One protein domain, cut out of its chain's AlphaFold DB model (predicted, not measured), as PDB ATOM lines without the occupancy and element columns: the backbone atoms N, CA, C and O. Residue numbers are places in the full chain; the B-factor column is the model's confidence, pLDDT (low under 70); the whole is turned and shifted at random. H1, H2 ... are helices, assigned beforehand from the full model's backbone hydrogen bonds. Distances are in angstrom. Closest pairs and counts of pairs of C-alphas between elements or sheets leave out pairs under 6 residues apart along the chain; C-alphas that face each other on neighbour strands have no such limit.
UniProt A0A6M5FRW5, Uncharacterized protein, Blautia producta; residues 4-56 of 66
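AT A GLANCE: This is residues 4 to 56 of the 66 residues of an uncharacterized protein of Blautia producta (UniProt A0A6M5FRW5). The longest helix, H2, and the shorter H3 meet near the link between them as a V, and the one-turn H1 lies across the open side of that V, near both helices. H4 stands off from these three, on the far side of H1 from the corner of the V, joined by residues 39 to 42, and its last part sticks out with residues 50 to 56. The printed part has 53 residues, with four named helices in the order H1, H2, H3, H4 and no named strand; the class is all helix. The whole is only just compact, close to loose, with a radius of gyration of the C-alphas of 11.9 A, and spans 34 by 25 by 15 A.

IN THESE COORDINATES: H2, residues 13 to 27, runs 20.9 A from C-alpha 13 at (27.985, 41.009, -45.167) to C-alpha 27 at (36.131, 25.909, -33.291). H3, residues 30 to 38, is 12.3 A long. H1, residues 4 to 7, is 5.2 A long and begins with C-alpha 4 at (32.719, 39.149, -30.590). H4, residues 43 to 54, is 16.5 A long and ends with C-alpha 54 at (41.953, 53.436, -40.999).

HOW THE PARTS SIT: H2 touches H3 with residues 23 to 27 alone. Their closest C-alphas, those of Ala 27 and Leu 33, are 4.9 A apart. H2 and H3 stand at a steep tilt of 65 degrees and run opposite ways. H1 is close to H3 but not clearly touching, with the closest C-alphas, those of Phe 4 and Leu 37, 4.9 A apart. H1 is also close to H2 but not clearly touching, with the closest C-alphas, those of Leu 7 and Tyr 16, 6.9 A apart. H4 is apart from H1, H2 and H3. In H2, H3 and H4 every O i to N i+4 pair is within hydrogen-bond range, while H1, with 4 residues, is too short for such a pair; its one O i to N i+3 pair is within range.

THE WHOLE: The two C-alphas farthest apart are those of Ser 29 and Lys 55, at 34.3 A. The first and last printed C-alphas, those of Phe 4 and Gly 56, are 21.4 A apart. The printed part has no cut. The links from H1 to H2, from H2 to H3 and from H3 to H4 are tight, with 5, 2 and 4 residues. Residues 50 to 56, of which 50 to 54 belong to H4, stand free. The mean pLDDT of the printed part is 81.4; residues 45 to 56 of this predicted model are under 70, and H4 has a mean of 66.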
ATOM      1  N   PHE A   4      34.142  38.882 -30.407       90.12
ATOM      2  CA  PHE A   4      32.719  39.149 -30.590       90.12
ATOM      3  C   PHE A   4      32.437  40.633 -30.866       90.12
ATOM      4  O   PHE A   4      31.819  40.966 -31.877       90.12
ATOM      5  N   GLU A   5      32.958  41.530 -30.027       86.94
ATOM      6  CA  GLU A   5      32.796  42.982 -30.198       86.94
ATOM      7  C   GLU A   5      33.413  43.485 -31.512       86.94
ATOM      8  O   GLU A   5      32.884  44.404 -32.138       86.94
ATOM      9  N   LEU A   6      34.513  42.870 -31.967       84.19
ATOM     10  CA  LEU A   6      35.102  43.163 -33.274       84.19
ATOM     11  C   LEU A   6      34.158  42.775 -34.418       84.19
ATOM     12  O   LEU A   6      33.959  43.561 -35.342       84.19
ATOM     13  N   LEU A   7      33.590  41.568 -34.372       86.19
ATOM     14  CA  LEU A   7      32.689  41.081 -35.418       86.19
ATOM     15  C   LEU A   7      31.445  41.956 -35.556       86.19
ATOM     16  O   LEU A   7      30.985  42.173 -36.674       86.19
ATOM     17  N   GLN A   8      30.935  42.507 -34.453       86.56
ATOM     18  CA  GLN A   8      29.811  43.448 -34.480       86.56
ATOM     19  C   GLN A   8      30.128  44.759 -35.222       86.56
ATOM     20  O   GLN A   8      29.209  45.453 -35.644       86.56
ATOM     21  N   LYS A   9      31.411  45.099 -35.398       84.50
ATOM     22  CA  LYS A   9      31.872  46.309 -36.103       84.50
ATOM     23  C   LYS A   9      32.184  46.073 -37.587       84.50
ATOM     24  O   LYS A   9      32.522  47.012 -38.311       84.50
ATOM     25  N   VAL A  10      32.083  44.831 -38.062       82.62
ATOM     26  CA  VAL A  10      32.224  44.506 -39.488       82.62
ATOM     27  C   VAL A  10      30.979  45.000 -40.223       82.62
ATOM     28  O   VAL A  10      29.867  44.573 -39.924       82.62
ATOM     29  N   ASN A  11      31.158  45.891 -41.199       79.31
ATOM     30  CA  ASN A  11      30.051  46.538 -41.914       79.31
ATOM     31  C   ASN A  11      29.750  45.909 -43.292       79.31
ATOM     32  O   ASN A  11      28.854  46.371 -43.997       79.31
ATOM     33  N   GLY A  12      30.471  44.849 -43.672       83.62
ATOM     34  CA  GLY A  12      30.275  44.103 -44.916       83.62
ATOM     35  C   GLY A  12      29.734  42.696 -44.673       83.62
ATOM     36  O   GLY A  12      30.359  41.905 -43.972       83.62
ATOM     37  N   VAL A  13      28.598  42.349 -45.292       84.25
ATOM     38  CA  VAL A  13      27.985  41.009 -45.167       84.25
ATOM     39  C   VAL A  13      28.945  39.917 -45.638       84.25
ATOM     40  O   VAL A  13      29.099  38.901 -44.969       84.25
ATOM     41  N   LYS A  14      29.632  40.131 -46.765       82.38
ATOM     42  CA  LYS A  14      30.561  39.151 -47.341       82.38
ATOM     43  C   LYS A  14      31.714  38.842 -46.386       82.38
ATOM     44  O   LYS A  14      32.060  37.679 -46.186       82.38
ATOM     45  N   GLU A  15      32.302  39.868 -45.790       79.88
ATOM     46  CA  GLU A  15      33.440  39.731 -44.889       79.88
ATOM     47  C   GLU A  15      33.023  39.229 -43.516       79.88
ATOM     48  O   GLU A  15      33.711  38.374 -42.963       79.88
ATOM     49  N   TYR A  16      31.860  39.651 -43.021       85.12
ATOM     50  CA  TYR A  16      31.257  39.072 -41.829       85.12
ATOM     51  C   TYR A  16      31.047  37.564 -42.009       85.12
ATOM     52  O   TYR A  16      31.549  36.766 -41.216       85.12
ATOM     53  N   SER A  17      30.386  37.154 -43.099       85.12
ATOM     54  CA  SER A  17      30.147  35.741 -43.408       85.12
ATOM     55  C   SER A  17      31.447  34.954 -43.540       85.12
ATOM     56  O   SER A  17      31.535  33.840 -43.028       85.12
ATOM     57  N   ARG A  18      32.475  35.526 -44.181       87.12
ATOM     58  CA  ARG A  18      33.791  34.886 -44.296       87.12
ATOM     59  C   ARG A  18      34.438  34.668 -42.928       87.12
ATOM     60  O   ARG A  18      34.887  33.559 -42.653       87.12
ATOM     61  N   LEU A  19      34.493  35.702 -42.090       86.44
ATOM     62  CA  LEU A  19      35.139  35.637 -40.779       86.44
ATOM     63  C   LEU A  19      34.435  34.636 -39.860       86.44
ATOM     64  O   LEU A  19      35.096  33.792 -39.260       86.44
ATOM     65  N   VAL A  20      33.101  34.676 -39.803       89.12
ATOM     66  CA  VAL A  20      32.312  33.717 -39.017       89.12
ATOM     67  C   VAL A  20      32.540  32.292 -39.516       89.12
ATOM     68  O   VAL A  20      32.786  31.398 -38.711       89.12
ATOM     69  N   PHE A  21      32.528  32.070 -40.833       88.38
ATOM     70  CA  PHE A  21      32.765  30.746 -41.406       88.38
ATOM     71  C   PHE A  21      34.161  30.201 -41.075       88.38
ATOM     72  O   PHE A  21      34.293  29.038 -40.694       88.38
ATOM     73  N   GLU A  22      35.206  31.029 -41.175       87.50
ATOM     74  CA  GLU A  22      36.570  30.634 -40.803       87.50
ATOM     75  C   GLU A  22      36.693  30.309 -39.304       87.50
ATOM     76  O   GLU A  22      37.407  29.371 -38.951       87.50
ATOM     77  N   MET A  23      35.988  31.031 -38.426       87.25
ATOM     78  CA  MET A  23      35.986  30.754 -36.983       87.25
ATOM     79  C   MET A  23      35.227  29.471 -36.640       87.25
ATOM     80  O   MET A  23      35.759  28.630 -35.921       87.25
ATOM     81  N   VAL A  24      34.029  29.270 -37.204       90.38
ATOM     82  CA  VAL A  24      33.234  28.041 -37.015       90.38
ATOM     83  C   VAL A  24      34.036  26.811 -37.438       90.38
ATOM     84  O   VAL A  24      34.053  25.812 -36.726       90.38
ATOM     85  N   ARG A  25      34.756  26.896 -38.563       89.00
ATOM     86  CA  ARG A  25      35.610  25.806 -39.057       89.00
ATOM     87  C   ARG A  25      36.805  25.471 -38.167       89.00
ATOM     88  O   ARG A  25      37.364  24.399 -38.346       89.00
ATOM     89  N   LYS A  26      37.247  26.390 -37.307       86.81
ATOM     90  CA  LYS A  26      38.365  26.175 -36.373       86.81
ATOM     91  C   LYS A  26      37.895  25.728 -34.993       86.81
ATOM     92  O   LYS A  26      38.639  25.066 -34.286       86.81
ATOM     93  N   ALA A  27      36.696  26.148 -34.607       88.88
ATOM     94  CA  ALA A  27      36.131  25.909 -33.291       88.88
ATOM     95  C   ALA A  27      35.567  24.491 -33.098       88.88
ATOM     96  O   ALA A  27      35.336  24.091 -31.956       88.88
ATOM     97  N   ASP A  28      35.293  23.769 -34.194       86.12
ATOM     98  CA  ASP A  28      34.752  22.396 -34.270       86.12
ATOM     99  C   ASP A  28      33.423  22.134 -33.524       86.12
ATOM    100  O   ASP A  28      32.810  21.078 -33.676       86.12
ATOM    101  N   SER A  29      32.930  23.095 -32.742       92.69
ATOM    102  CA  SER A  29      31.723  23.021 -31.924       92.69
ATOM    103  C   SER A  29      31.201  24.422 -31.586       92.69
ATOM    104  O   SER A  29      31.924  25.418 -31.677       92.69
ATOM    105  N   ALA A  30      29.937  24.500 -31.163       91.19
ATOM    106  CA  ALA A  30      29.334  25.753 -30.709       91.19
ATOM    107  C   ALA A  30      30.022  26.306 -29.445       91.19
ATOM    108  O   ALA A  30      30.281  27.506 -29.369       91.19
ATOM    109  N   ASP A  31      30.381  25.435 -28.497       94.00
ATOM    110  CA  ASP A  31      31.077  25.833 -27.267       94.00
ATOM    111  C   ASP A  31      32.500  26.324 -27.558       94.00
ATOM    112  O   ASP A  31      32.918  27.361 -27.040       94.00
ATOM    113  N   GLY A  32      33.226  25.648 -28.455       92.50
ATOM    114  CA  GLY A  32      34.542  26.105 -28.913       92.50
ATOM    115  C   GLY A  32      34.476  27.485 -29.569       92.50
ATOM    116  O   GLY A  32      35.342  28.332 -29.346       92.50
ATOM    117  N   LEU A  33      33.405  27.759 -30.321       92.12
ATOM    118  CA  LEU A  33      33.212  29.055 -30.961       92.12
ATOM    119  C   LEU A  33      32.928  30.139 -29.920       92.12
ATOM    120  O   LEU A  33      33.459  31.242 -30.033       92.12
ATOM    121  N   ALA A  34      32.128  29.831 -28.898       92.69
ATOM    122  CA  ALA A  34      31.847  30.753 -27.803       92.69
ATOM    123  C   ALA A  34      33.130  31.146 -27.050       92.69
ATOM    124  O   ALA A  34      33.348  32.332 -26.790       92.69
ATOM    125  N   VAL A  35      34.018  30.183 -26.779       92.62
ATOM    126  CA  VAL A  35      35.330  30.444 -26.164       92.62
ATOM    127  C   VAL A  35      36.177  31.362 -27.049       92.62
ATOM    128  O   VAL A  35      36.670  32.390 -26.577       92.62
ATOM    129  N   GLU A  36      36.284  31.068 -28.344       89.81
ATOM    130  CA  GLU A  36      37.065  31.897 -29.268       89.81
ATOM    131  C   GLU A  36      36.519  33.324 -29.417       89.81
ATOM    132  O   GLU A  36      37.289  34.283 -29.527       89.81
ATOM    133  N   LEU A  37      35.195  33.480 -29.390       90.31
ATOM    134  CA  LEU A  37      34.524  34.775 -29.474       90.31
ATOM    135  C   LEU A  37      34.662  35.600 -28.192       90.31
ATOM    136  O   LEU A  37      34.794  36.822 -28.274       90.31
ATOM    137  N   SER A  38      34.662  34.940 -27.031       92.50
ATOM    138  CA  SER A  38      34.866  35.572 -25.720       92.50
ATOM    139  C   SER A  38      36.314  35.987 -25.459       92.50
ATOM    140  O   SER A  38      36.568  36.822 -24.595       92.50
ATOM    141  N   SER A  39      37.262  35.434 -26.217       90.19
ATOM    142  CA  SER A  39      38.681  35.728 -26.052       90.19
ATOM    143  C   SER A  39      38.999  37.180 -26.414       90.19
ATOM    144  O   SER A  39      38.516  37.723 -27.419       90.19
ATOM    145  N   GLU A  40      39.841  37.810 -25.597       88.50
ATOM    146  CA  GLU A  40      40.320  39.163 -25.850       88.50
ATOM    147  C   GLU A  40      41.303  39.191 -27.020       88.50
ATOM    148  O   GLU A  40      42.134  38.299 -27.200       88.50
ATOM    149  N   ILE A  41      41.208  40.242 -27.833       80.94
ATOM    150  CA  ILE A  41      42.207  40.510 -28.861       80.94
ATOM    151  C   ILE A  41      43.415  41.136 -28.158       80.94
ATOM    152  O   ILE A  41      43.238  42.161 -27.493       80.94
ATOM    153  N   PRO A  42      44.624  40.570 -28.307       79.00
ATOM    154  CA  PRO A  42      45.814  41.159 -27.718       79.00
ATOM    155  C   PRO A  42      46.090  42.545 -28.329       79.00
ATOM    156  O   PRO A  42      45.665  42.870 -29.443       79.00
ATOM    157  N   GLU A  43      46.733  43.407 -27.549       71.62
ATOM    158  CA  GLU A  43      46.821  44.850 -27.805       71.62
ATOM    159  C   GLU A  43      47.545  45.191 -29.126       71.62
ATOM    160  O   GLU A  43      47.175  46.123 -29.844       71.62
ATOM    161  N   ASP A  44      48.514  44.361 -29.507       70.06
ATOM    162  CA  ASP A  44      49.224  44.367 -30.789       70.06
ATOM    163  C   ASP A  44      48.315  44.001 -31.982       70.06
ATOM    164  O   ASP A  44      48.339  44.653 -33.037       70.06
ATOM    165  N   GLY A  45      47.442  43.009 -31.802       65.81
ATOM    166  CA  GLY A  45      46.401  42.642 -32.758       65.81
ATOM    167  C   GLY A  45      45.387  43.770 -32.958       65.81
ATOM    168  O   GLY A  45      45.010  44.083 -34.089       65.81
ATOM    169  N   LEU A  46      45.007  44.449 -31.875       67.75
ATOM    170  CA  LEU A  46      44.126  45.621 -31.890       67.75
ATOM    171  C   LEU A  46      44.718  46.788 -32.693       67.75
ATOM    172  O   LEU A  46      44.013  47.395 -33.501       67.75
ATOM    173  N   GLN A  47      46.006  47.088 -32.512       65.44
ATOM    174  CA  GLN A  47      46.702  48.138 -33.269       65.44
ATOM    175  C   GLN A  47      46.797  47.816 -34.763       65.44
ATOM    176  O   GLN A  47      46.616  48.695 -35.613       65.44
ATOM    177  N   THR A  48      47.011  46.543 -35.094       67.38
ATOM    178  CA  THR A  48      47.046  46.068 -36.482       67.38
ATOM    179  C   THR A  48      45.682  46.237 -37.153       67.38
ATOM    180  O   THR A  48      45.591  46.799 -38.244       67.38
ATOM    181  N   ILE A  49      44.604  45.838 -36.473       68.56
ATOM    182  CA  ILE A  49      43.226  45.987 -36.963       68.56
ATOM    183  C   ILE A  49      42.869  47.464 -37.165       68.56
ATOM    184  O   ILE A  49      42.344  47.827 -38.218       68.56
ATOM    185  N   LYS A  50      43.197  48.332 -36.197       66.31
ATOM    186  CA  LYS A  50      42.980  49.785 -36.304       66.31
ATOM    187  C   LYS A  50      43.719  50.385 -37.496       66.31
ATOM    188  O   LYS A  50      43.115  51.108 -38.285       66.31
ATOM    189  N   SER A  51      44.991  50.031 -37.671       61.75
ATOM    190  CA  SER A  51      45.820  50.510 -38.784       61.75
ATOM    191  C   SER A  51      45.280  50.080 -40.151       61.75
ATOM    192  O   SER A  51      45.404  50.813 -41.129       61.75
ATOM    193  N   VAL A  52      44.692  48.885 -40.237       62.81
ATOM    194  CA  VAL A  52      44.135  48.327 -41.475       62.81
ATOM    195  C   VAL A  52      42.756  48.921 -41.792       62.81
ATOM    196  O   VAL A  52      42.492  49.258 -42.946       62.81
ATOM    197  N   ALA A  53      41.916  49.135 -40.777       63.81
ATOM    198  CA  ALA A  53      40.621  49.799 -40.920       63.81
ATOM    199  C   ALA A  53      40.760  51.285 -41.306       63.81
ATOM    200  O   ALA A  53      40.088  51.750 -42.221       63.81
ATOM    201  N   GLN A  54      41.694  52.020 -40.687       59.38
ATOM    202  CA  GLN A  54      41.953  53.436 -40.999       59.38
ATOM    203  C   GLN A  54      42.479  53.665 -42.421       59.38
ATOM    204  O   GLN A  54      42.304  54.743 -42.981       59.38
ATOM    205  N   LYS A  55      43.110  52.656 -43.030       59.59
ATOM    206  CA  LYS A  55      43.593  52.735 -44.416       59.59
ATOM    207  C   LYS A  55      42.483  52.539 -45.456       59.59
ATOM    208  O   LYS A  55      42.773  52.612 -46.645       59.59
ATOM    209  N   GLY A  56      41.239  52.270 -45.043       55.50
ATOM    210  CA  GLY A  56      40.113  52.027 -45.953       55.50
ATOM    211  C   GLY A  56      40.227  50.725 -46.759       55.50
ATOM    212  O   GLY A  56      39.476  50.520 -47.706       55.50
TER     213      GLY A  56